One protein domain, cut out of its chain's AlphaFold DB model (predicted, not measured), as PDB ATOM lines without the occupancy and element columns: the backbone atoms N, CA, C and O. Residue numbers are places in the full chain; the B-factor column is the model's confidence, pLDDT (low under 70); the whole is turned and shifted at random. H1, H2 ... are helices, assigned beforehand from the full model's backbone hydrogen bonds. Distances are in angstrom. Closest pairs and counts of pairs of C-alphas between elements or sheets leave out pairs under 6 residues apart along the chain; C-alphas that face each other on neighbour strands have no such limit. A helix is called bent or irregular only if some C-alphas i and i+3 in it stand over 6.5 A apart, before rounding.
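Overview. This is residues 25 to 93 of the 128 residues of the protein "Retrotrans_gag domain-containing protein" of Mikania micrantha (UniProt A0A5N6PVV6). Two helices, H2 and H4, meet near their first residues and spread as a shallow V, and the longest helix, H1, packs on both, running nearly along H4 in the opposite direction and crossing H2 steeply; the short H3 follows H2 at the open side of that V. The printed part has 69 residues with four named helices, H1 to H4 in chain order, no named strand, and the class all helix. It is compact, with a radius of gyration of the C-alphas of 11.8 A, and spans 34 by 26 by 19 A.

Arrangement. H1, residues 28 to 41, touches H2, residues 49 to 60, with residues 35 to 40 alone; the closest C-alphas, of Cys 39 and Cys 53, are 5.9 A apart, at a steep tilt of 56 degrees, opposite ways. H3, residues 63 to 70, is close to H2 but not clearly touching, the closest C-alphas being those of Pro 58 and Ser 66, 6.1 A. H4, residues 80 to 91, touches H2 with residues 80 to 83 alone, closest at the C-alphas of Asp 50 and Trp 80, 4.9 A; they run the same way at a shallow tilt of 32 degrees, only just short of steep. H1 touches H4 with residues 28 to 32 alone, closest at the C-alphas of Ala 28 and Tyr 91, 6.1 A, at a shallow tilt of 25 degrees, opposite ways. H3 and H4 are near each other, while H1 and H3 are apart. In H1, H3 and H4 every O i to N i+4 pair is within hydrogen-bond range; in H2, 5 of 8 are.

Along the chain. H1 begins at C-alpha 28 (40.974, -13.347, -30.201) and is 20.2 A long. H2 is 15.7 A long and only just irregular: C-alphas 55 and 58 are 7.0 A apart. H3 is 10.7 A long. H4 is 16.4 A long and ends at C-alpha 91 (45.913, -14.215, -26.805).

Size, cuts and confidence. The two C-alphas farthest apart are those of His 45 and Pro 93, 35.7 A. The printed part has no cut; the link H2 to H3 is tight, and H1 to H2 and H3 to H4 are short. Residues 25 to 26 and 43 to 46 have pLDDT under 70.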
ATOM      1  N   ASP A  25      42.580 -20.490 -31.787       57.62
ATOM      2  CA  ASP A  25      43.744 -19.619 -31.500       57.62
ATOM      3  C   ASP A  25      44.133 -18.519 -32.512       57.62
ATOM      4  O   ASP A  25      45.017 -17.712 -32.209       57.62
ATOM      5  N   GLU A  26      43.470 -18.386 -33.659       60.66
ATOM      6  CA  GLU A  26      43.949 -17.449 -34.695       60.66
ATOM      7  C   GLU A  26      43.577 -15.967 -34.438       60.66
ATOM      8  O   GLU A  26      44.405 -15.073 -34.641       60.66
ATOM      9  N   ASP A  27      42.378 -15.687 -33.907       76.50
ATOM     10  CA  ASP A  27      41.820 -14.325 -33.821       76.50
ATOM     11  C   ASP A  27      40.969 -14.109 -32.548       76.50
ATOM     12  O   ASP A  27      39.761 -14.365 -32.499       76.50
ATOM     13  N   ALA A  28      41.626 -13.653 -31.475       83.62
ATOM     14  CA  ALA A  28      40.974 -13.347 -30.201       83.62
ATOM     15  C   ALA A  28      40.011 -12.141 -30.281       83.62
ATOM     16  O   ALA A  28      38.902 -12.247 -29.740       83.62
ATOM     17  N   PRO A  29      40.359 -11.023 -30.951       83.62
ATOM     18  CA  PRO A  29      39.427  -9.915 -31.169       83.62
ATOM     19  C   PRO A  29      38.145 -10.311 -31.920       83.62
ATOM     20  O   PRO A  29      37.038  -9.967 -31.477       83.62
ATOM     21  N   GLY A  30      38.244 -11.058 -33.019       84.12
ATOM     22  CA  GLY A  30      37.063 -11.484 -33.768       84.12
ATOM     23  C   GLY A  30      36.269 -12.579 -33.064       84.12
ATOM     24  O   GLY A  30      35.038 -12.575 -33.164       84.12
ATOM     25  N   HIS A  31      36.902 -13.443 -32.259       85.06
ATOM     26  CA  HIS A  31      36.177 -14.360 -31.365       85.06
ATOM     27  C   HIS A  31      35.277 -13.606 -30.388       85.06
ATOM     28  O   HIS A  31      34.076 -13.872 -30.331       85.06
ATOM     29  N   LEU A  32      35.819 -12.609 -29.680       87.25
ATOM     30  CA  LEU A  32      35.034 -11.778 -28.759       87.25
ATOM     31  C   LEU A  32      33.891 -11.046 -29.470       87.25
ATOM     32  O   LEU A  32      32.805 -10.899 -28.905       87.25
ATOM     33  N   SER A  33      34.118 -10.603 -30.707       86.00
ATOM     34  CA  SER A  33      33.107  -9.913 -31.512       86.00
ATOM     35  C   SER A  33      31.968 -10.852 -31.925       86.00
ATOM     36  O   SER A  33      30.793 -10.514 -31.753       86.00
ATOM     37  N   ARG A  34      32.292 -12.066 -32.394       84.69
ATOM     38  CA  ARG A  34      31.303 -13.112 -32.711       84.69
ATOM     39  C   ARG A  34      30.530 -13.543 -31.465       84.69
ATOM     40  O   ARG A  34      29.304 -13.613 -31.511       84.69
ATOM     41  N   PHE A  35      31.228 -13.765 -30.355       86.12
ATOM     42  CA  PHE A  35      30.621 -14.173 -29.092       86.12
ATOM     43  C   PHE A  35      29.694 -13.094 -28.521       86.12
ATOM     44  O   PHE A  35      28.568 -13.396 -28.137       86.12
ATOM     45  N   SER A  36      30.100 -11.821 -28.551       84.75
ATOM     46  CA  SER A  36      29.238 -10.713 -28.115       84.75
ATOM     47  C   SER A  36      27.953 -10.627 -28.941       84.75
ATOM     48  O   SER A  36      26.888 -10.361 -28.387       84.75
ATOM     49  N   ARG A  37      28.010 -10.910 -30.250       83.56
ATOM     50  CA  ARG A  37      26.804 -10.991 -31.086       83.56
ATOM     51  C   ARG A  37      25.867 -12.113 -30.627       83.56
ATOM     52  O   ARG A  37      24.667 -11.883 -30.556       83.56
ATOM     53  N   ILE A  38      26.411 -13.280 -30.275       81.00
ATOM     54  CA  ILE A  38      25.637 -14.417 -29.753       81.00
ATOM     55  C   ILE A  38      25.001 -14.066 -28.401       81.00
ATOM     56  O   ILE A  38      23.796 -14.256 -28.244       81.00
ATOM     57  N   CYS A  39      25.760 -13.489 -27.460       81.75
ATOM     58  CA  CYS A  39      25.219 -13.040 -26.170       81.75
ATOM     59  C   CYS A  39      24.023 -12.094 -26.342       81.75
ATOM     60  O   CYS A  39      23.005 -12.264 -25.676       81.75
ATOM     61  N   LYS A  40      24.118 -11.129 -27.269       79.25
ATOM     62  CA  LYS A  40      23.036 -10.171 -27.545       79.25
ATOM     63  C   LYS A  40      21.772 -10.838 -28.084       79.25
ATOM     64  O   LYS A  40      20.672 -10.412 -27.749       79.25
ATOM     65  N   THR A  41      21.911 -11.875 -28.910       78.31
ATOM     66  CA  THR A  41      20.768 -12.653 -29.414       78.31
ATOM     67  C   THR A  41      20.131 -13.506 -28.317       78.31
ATOM     68  O   THR A  41      18.921 -13.712 -28.321       78.31
ATOM     69  N   LEU A  42      20.930 -13.969 -27.355       71.44
ATOM     70  CA  LEU A  42      20.499 -14.777 -26.217       71.44
ATOM     71  C   LEU A  42      19.978 -13.945 -25.039       71.44
ATOM     72  O   LEU A  42      19.908 -14.476 -23.937       71.44
ATOM     73  N   ASN A  43      19.633 -12.666 -25.231       64.56
ATOM     74  CA  ASN A  43      19.146 -11.798 -24.159       64.56
ATOM     75  C   ASN A  43      17.841 -12.347 -23.545       64.56
ATOM     76  O   ASN A  43      16.732 -12.055 -23.997       64.56
ATOM     77  N   LEU A  44      17.994 -13.193 -22.526       64.19
ATOM     78  CA  LEU A  44      16.919 -13.798 -21.760       64.19
ATOM     79  C   LEU A  44      16.379 -12.738 -20.799       64.19
ATOM     80  O   LEU A  44      17.110 -12.222 -19.955       64.19
ATOM     81  N   HIS A  45      15.091 -12.424 -20.936       55.81
ATOM     82  CA  HIS A  45      14.387 -11.427 -20.131       55.81
ATOM     83  C   HIS A  45      14.690 -11.605 -18.627       55.81
ATOM     84  O   HIS A  45      14.222 -12.559 -18.006       55.81
ATOM     85  N   GLY A  46      15.463 -10.681 -18.044       65.56
ATOM     86  CA  GLY A  46      15.727 -10.615 -16.600       65.56
ATOM     87  C   GLY A  46      17.108 -11.081 -16.119       65.56
ATOM     88  O   GLY A  46      17.352 -11.025 -14.915       65.56
ATOM     89  N   VAL A  47      18.023 -11.498 -17.002       75.12
ATOM     90  CA  VAL A  47      19.415 -11.823 -16.629       75.12
ATOM     91  C   VAL A  47      20.372 -10.776 -17.205       75.12
ATOM     92  O   VAL A  47      20.218 -10.353 -18.345       75.12
ATOM     93  N   SER A  48      21.366 -10.351 -16.418       81.00
ATOM     94  CA  SER A  48      22.419  -9.444 -16.896       81.00
ATOM     95  C   SER A  48      23.214 -10.084 -18.043       81.00
ATOM     96  O   SER A  48      23.599 -11.254 -17.943       81.00
ATOM     97  N   GLU A  49      23.500  -9.314 -19.099       80.81
ATOM     98  CA  GLU A  49      24.332  -9.743 -20.238       80.81
ATOM     99  C   GLU A  49      25.679 -10.299 -19.758       80.81
ATOM    100  O   GLU A  49      26.131 -11.335 -20.243       80.81
ATOM    101  N   ASP A  50      26.261  -9.682 -18.729       83.62
ATOM    102  CA  ASP A  50      27.511 -10.126 -18.120       83.62
ATOM    103  C   ASP A  50      27.413 -11.550 -17.573       83.62
ATOM    104  O   ASP A  50      28.294 -12.372 -17.817       83.62
ATOM    105  N   THR A  51      26.321 -11.880 -16.883       82.62
ATOM    106  CA  THR A  51      26.113 -13.219 -16.323       82.62
ATOM    107  C   THR A  51      25.960 -14.254 -17.433       82.62
ATOM    108  O   THR A  51      26.566 -15.322 -17.359       82.62
ATOM    109  N   ILE A  52      25.190 -13.933 -18.478       84.81
ATOM    110  CA  ILE A  52      24.999 -14.820 -19.635       84.81
ATOM    111  C   ILE A  52      26.341 -15.060 -20.332       84.81
ATOM    112  O   ILE A  52      26.733 -16.209 -20.544       84.81
ATOM    113  N   CYS A  53      27.075 -13.991 -20.644       86.56
ATOM    114  CA  CYS A  53      28.353 -14.095 -21.330       86.56
ATOM    115  C   CYS A  53      29.391 -14.854 -20.498       86.56
ATOM    116  O   CYS A  53      30.041 -15.748 -21.032       86.56
ATOM    117  N   LEU A  54      29.530 -14.566 -19.201       86.88
ATOM    118  CA  LEU A  54      30.490 -15.261 -18.335       86.88
ATOM    119  C   LEU A  54      30.187 -16.761 -18.208       86.88
ATOM    120  O   LEU A  54      31.116 -17.563 -18.181       86.88
ATOM    121  N   GLN A  55      28.908 -17.146 -18.162       85.25
ATOM    122  CA  GLN A  55      28.500 -18.554 -18.094       85.25
ATOM    123  C   GLN A  55      28.703 -19.292 -19.420       85.25
ATOM    124  O   GLN A  55      29.086 -20.460 -19.420       85.25
ATOM    125  N   LEU A  56      28.452 -18.630 -20.551       85.75
ATOM    126  CA  LEU A  56      28.550 -19.252 -21.873       85.75
ATOM    127  C   LEU A  56      29.968 -19.232 -22.454       85.75
ATOM    128  O   LEU A  56      30.284 -20.042 -23.325       85.75
ATOM    129  N   PHE A  57      30.834 -18.335 -21.979       86.50
ATOM    130  CA  PHE A  57      32.174 -18.160 -22.531       86.50
ATOM    131  C   PHE A  57      33.024 -19.436 -22.528       86.50
ATOM    132  O   PHE A  57      33.602 -19.715 -23.578       86.50
ATOM    133  N   PRO A  58      33.067 -20.261 -21.460       85.12
ATOM    134  CA  PRO A  58      33.861 -21.493 -21.447       85.12
ATOM    135  C   PRO A  58      33.481 -22.470 -22.565       85.12
ATOM    136  O   PRO A  58      34.348 -23.124 -23.132       85.12
ATOM    137  N   PHE A  59      32.199 -22.515 -22.945       82.88
ATOM    138  CA  PHE A  59      31.720 -23.366 -24.039       82.88
ATOM    139  C   PHE A  59      32.177 -22.880 -25.419       82.88
ATOM    140  O   PHE A  59      32.180 -23.660 -26.367       82.88
ATOM    141  N   SER A  60      32.566 -21.606 -25.531       83.12
ATOM    142  CA  SER A  60      33.082 -21.017 -26.768       83.12
ATOM    143  C   SER A  60      34.572 -21.305 -27.014       83.12
ATOM    144  O   SER A  60      35.077 -21.067 -28.114       83.12
ATOM    145  N   LEU A  61      35.288 -21.782 -25.988       83.88
ATOM    146  CA  LEU A  61      36.742 -21.918 -25.993       83.88
ATOM    147  C   LEU A  61      37.203 -23.278 -26.534       83.88
ATOM    148  O   LEU A  61      36.656 -24.330 -26.203       83.88
ATOM    149  N   GLY A  62      38.276 -23.257 -27.329       81.38
ATOM    150  CA  GLY A  62      39.057 -24.451 -27.648       81.38
ATOM    151  C   GLY A  62      39.816 -24.992 -26.430       81.38
ATOM    152  O   GLY A  62      39.855 -24.373 -25.363       81.38
ATOM    153  N   SER A  63      40.469 -26.146 -26.586       78.50
ATOM    154  CA  SER A  63      41.156 -26.854 -25.491       78.50
ATOM    155  C   SER A  63      42.167 -25.977 -24.740       78.50
ATOM    156  O   SER A  63      42.098 -25.877 -23.517       78.50
ATOM    157  N   ARG A  64      43.059 -25.280 -25.458       81.38
ATOM    158  CA  ARG A  64      44.093 -24.416 -24.855       81.38
ATOM    159  C   ARG A  64      43.502 -23.238 -24.082       81.38
ATOM    160  O   ARG A  64      43.976 -22.916 -22.994       81.38
ATOM    161  N   ALA A  65      42.474 -22.597 -24.637       84.94
ATOM    162  CA  ALA A  65      41.818 -21.456 -24.008       84.94
ATOM    163  C   ALA A  65      40.943 -21.851 -22.819       84.94
ATOM    164  O   ALA A  65      40.937 -21.132 -21.821       84.94
ATOM    165  N   SER A  66      40.298 -23.017 -22.869       84.75
ATOM    166  CA  SER A  66      39.576 -23.572 -21.722       84.75
ATOM    167  C   SER A  66      40.527 -23.856 -20.559       84.75
ATOM    168  O   SER A  66      40.279 -23.387 -19.455       84.75
ATOM    169  N   THR A  67      41.672 -24.511 -20.800       86.25
ATOM    170  CA  THR A  67      42.663 -24.763 -19.737       86.25
ATOM    171  C   THR A  67      43.198 -23.467 -19.127       86.25
ATOM    172  O   THR A  67      43.383 -23.378 -17.914       86.25
ATOM    173  N   TRP A  68      43.437 -22.438 -19.947       88.69
ATOM    174  CA  TRP A  68      43.816 -21.122 -19.434       88.69
ATOM    175  C   TRP A  68      42.709 -20.505 -18.574       88.69
ATOM    176  O   TRP A  68      43.005 -20.018 -17.486       88.69
ATOM    177  N   PHE A  69      41.457 -20.544 -19.031       87.12
ATOM    178  CA  PHE A  69      40.321 -20.007 -18.287       87.12
ATOM    179  C   PHE A  69      40.166 -20.699 -16.923       87.12
ATOM    180  O   PHE A  69      40.041 -20.016 -15.907       87.12
ATOM    181  N   ASP A  70      40.289 -22.027 -16.881       86.06
ATOM    182  CA  ASP A  70      40.207 -22.827 -15.650       86.06
ATOM    183  C   ASP A  70      41.383 -22.573 -14.688       86.06
ATOM    184  O   ASP A  70      41.253 -22.755 -13.476       86.06
ATOM    185  N   SER A  71      42.533 -22.126 -15.207       87.56
ATOM    186  CA  SER A  71      43.709 -21.772 -14.397       87.56
ATOM    187  C   SER A  71      43.587 -20.422 -13.678       87.56
ATOM    188  O   SER A  71      44.417 -20.100 -12.824       87.56
ATOM    189  N   LEU A  72      42.584 -19.605 -14.024       86.88
ATOM    190  CA  LEU A  72      42.408 -18.288 -13.422       86.88
ATOM    191  C   LEU A  72      41.924 -18.402 -11.966       86.88
ATOM    192  O   LEU A  72      41.111 -19.269 -11.639       86.88
ATOM    193  N   PRO A  73      42.359 -17.498 -11.067       84.88
ATOM    194  CA  PRO A  73      41.882 -17.504  -9.692       84.88
ATOM    195  C   PRO A  73      40.365 -17.297  -9.634       84.88
ATOM    196  O   PRO A  73      39.812 -16.443 -10.340       84.88
ATOM    197  N   LYS A  74      39.696 -18.032  -8.739       74.69
ATOM    198  CA  LYS A  74      38.273 -17.825  -8.429       74.69
ATOM    199  C   LYS A  74      38.051 -16.370  -8.001       74.69
ATOM    200  O   LYS A  74      38.881 -15.805  -7.294       74.69
ATOM    201  N   ASN A  75      36.949 -15.765  -8.443       74.81
ATOM    202  CA  ASN A  75      36.611 -14.346  -8.238       74.81
ATOM    203  C   ASN A  75      37.556 -13.338  -8.905       74.81
ATOM    204  O   ASN A  75      37.397 -12.138  -8.694       74.81
ATOM    205  N   SER A  76      38.525 -13.778  -9.717       77.81
ATOM    206  CA  SER A  76      39.345 -12.821 -10.459       77.81
ATOM    207  C   SER A  76      38.526 -12.082 -11.514       77.81
ATOM    208  O   SER A  76      38.870 -10.948 -11.813       77.81
ATOM    209  N   ILE A  77      37.474 -12.702 -12.054       83.88
ATOM    210  CA  ILE A  77      36.625 -12.167 -13.119       83.88
ATOM    211  C   ILE A  77      35.210 -11.989 -12.590       83.88
ATOM    212  O   ILE A  77      34.550 -12.965 -12.236       83.88
ATOM    213  N   THR A  78      34.757 -10.742 -12.549       82.25
ATOM    214  CA  THR A  78      33.432 -10.364 -12.034       82.25
ATOM    215  C   THR A  78      32.531  -9.749 -13.099       82.25
ATOM    216  O   THR A  78      31.315  -9.759 -12.937       82.25
ATOM    217  N   THR A  79      33.108  -9.248 -14.194       87.94
ATOM    218  CA  THR A  79      32.385  -8.627 -15.308       87.94
ATOM    219  C   THR A  79      32.838  -9.212 -16.635       87.94
ATOM    220  O   THR A  79      33.955  -9.733 -16.766       87.94
ATOM    221  N   TRP A  80      31.979  -9.099 -17.646       88.81
ATOM    222  CA  TRP A  80      32.331  -9.501 -19.008       88.81
ATOM    223  C   TRP A  80      33.526  -8.696 -19.543       88.81
ATOM    224  O   TRP A  80      34.412  -9.246 -20.197       88.81
ATOM    225  N   ASP A  81      33.603  -7.408 -19.214       89.44
ATOM    226  CA  ASP A  81      34.703  -6.532 -19.631       89.44
ATOM    227  C   ASP A  81      36.069  -6.969 -19.068       89.44
ATOM    228  O   ASP A  81      37.065  -6.996 -19.797       89.44
ATOM    229  N   ASP A  82      36.129  -7.387 -17.800       90.81
ATOM    230  CA  ASP A  82      37.377  -7.868 -17.199       90.81
ATOM    231  C   ASP A  82      37.856  -9.183 -17.842       90.81
ATOM    232  O   ASP A  82      39.044  -9.342 -18.154       90.81
ATOM    233  N   LEU A  83      36.924 -10.094 -18.147       90.38
ATOM    234  CA  LEU A  83      37.229 -11.304 -18.911       90.38
ATOM    235  C   LEU A  83      37.816 -10.968 -20.285       90.38
ATOM    236  O   LEU A  83      38.862 -11.512 -20.651       90.38
ATOM    237  N   ARG A  84      37.181 -10.053 -21.033       89.81
ATOM    238  CA  ARG A  84      37.654  -9.619 -22.358       89.81
ATOM    239  C   ARG A  84      39.074  -9.076 -22.288       89.81
ATOM    240  O   ARG A  84      39.915  -9.467 -23.097       89.81
ATOM    241  N   LYS A  85      39.358  -8.207 -21.314       89.50
ATOM    242  CA  LYS A  85      40.689  -7.616 -21.118       89.50
ATOM    243  C   LYS A  85      41.749  -8.682 -20.853       89.50
ATOM    244  O   LYS A  85      42.809  -8.657 -21.479       89.50
ATOM    245  N   LYS A  86      41.471  -9.642 -19.968       90.31
ATOM    246  CA  LYS A  86      42.402 -10.742 -19.659       90.31
ATOM    247  C   LYS A  86      42.609 -11.682 -20.841       90.31
ATOM    248  O   LYS A  86      43.748 -12.062 -21.113       90.31
ATOM    249  N   PHE A  87      41.538 -12.004 -21.560       89.19
ATOM    250  CA  PHE A  87      41.594 -12.840 -22.754       89.19
ATOM    251  C   PHE A  87      42.439 -12.188 -23.854       89.19
ATOM    252  O   PHE A  87      43.382 -12.802 -24.350       89.19
ATOM    253  N   LEU A  88      42.194 -10.908 -24.158       88.12
ATOM    254  CA  LEU A  88      42.999 -10.150 -25.119       88.12
ATOM    255  C   LEU A  88      44.455 -10.035 -24.672       88.12
ATOM    256  O   LEU A  88      45.352 -10.266 -25.470       88.12
ATOM    257  N   LYS A  89      44.726  -9.774 -23.390       87.75
ATOM    258  CA  LYS A  89      46.105  -9.716 -22.886       87.75
ATOM    259  C   LYS A  89      46.858 -11.040 -23.076       87.75
ATOM    260  O   LYS A  89      48.064 -11.015 -23.314       87.75
ATOM    261  N   LYS A  90      46.170 -12.180 -22.956       88.00
ATOM    262  CA  LYS A  90      46.763 -13.516 -23.111       88.00
ATOM    263  C   LYS A  90      46.963 -13.909 -24.579       88.00
ATOM    264  O   LYS A  90      48.031 -14.419 -24.906       88.00
ATOM    265  N   TYR A  91      45.958 -13.693 -25.429       85.44
ATOM    266  CA  TYR A  91      45.913 -14.215 -26.805       85.44
ATOM    267  C   TYR A  91      46.189 -13.166 -27.893       85.44
ATOM    268  O   TYR A  91      46.462 -13.511 -29.042       85.44
ATOM    269  N   PHE A  92      46.163 -11.882 -27.542       85.50
ATOM    270  CA  PHE A  92      46.469 -10.758 -28.424       85.50
ATOM    271  C   PHE A  92      47.346  -9.717 -27.702       85.50
ATOM    272  O   PHE A  92      46.912  -8.596 -27.416       85.50
ATOM    273  N   PRO A  93      48.588 -10.091 -27.337       85.81
ATOM    274  CA  PRO A  93      49.466  -9.207 -26.586       85.81
ATOM    275  C   PRO A  93      49.838  -7.955 -27.401       85.81
ATOM    276  O   PRO A  93      49.839  -7.994 -28.636       85.81
TER     277      PRO A  93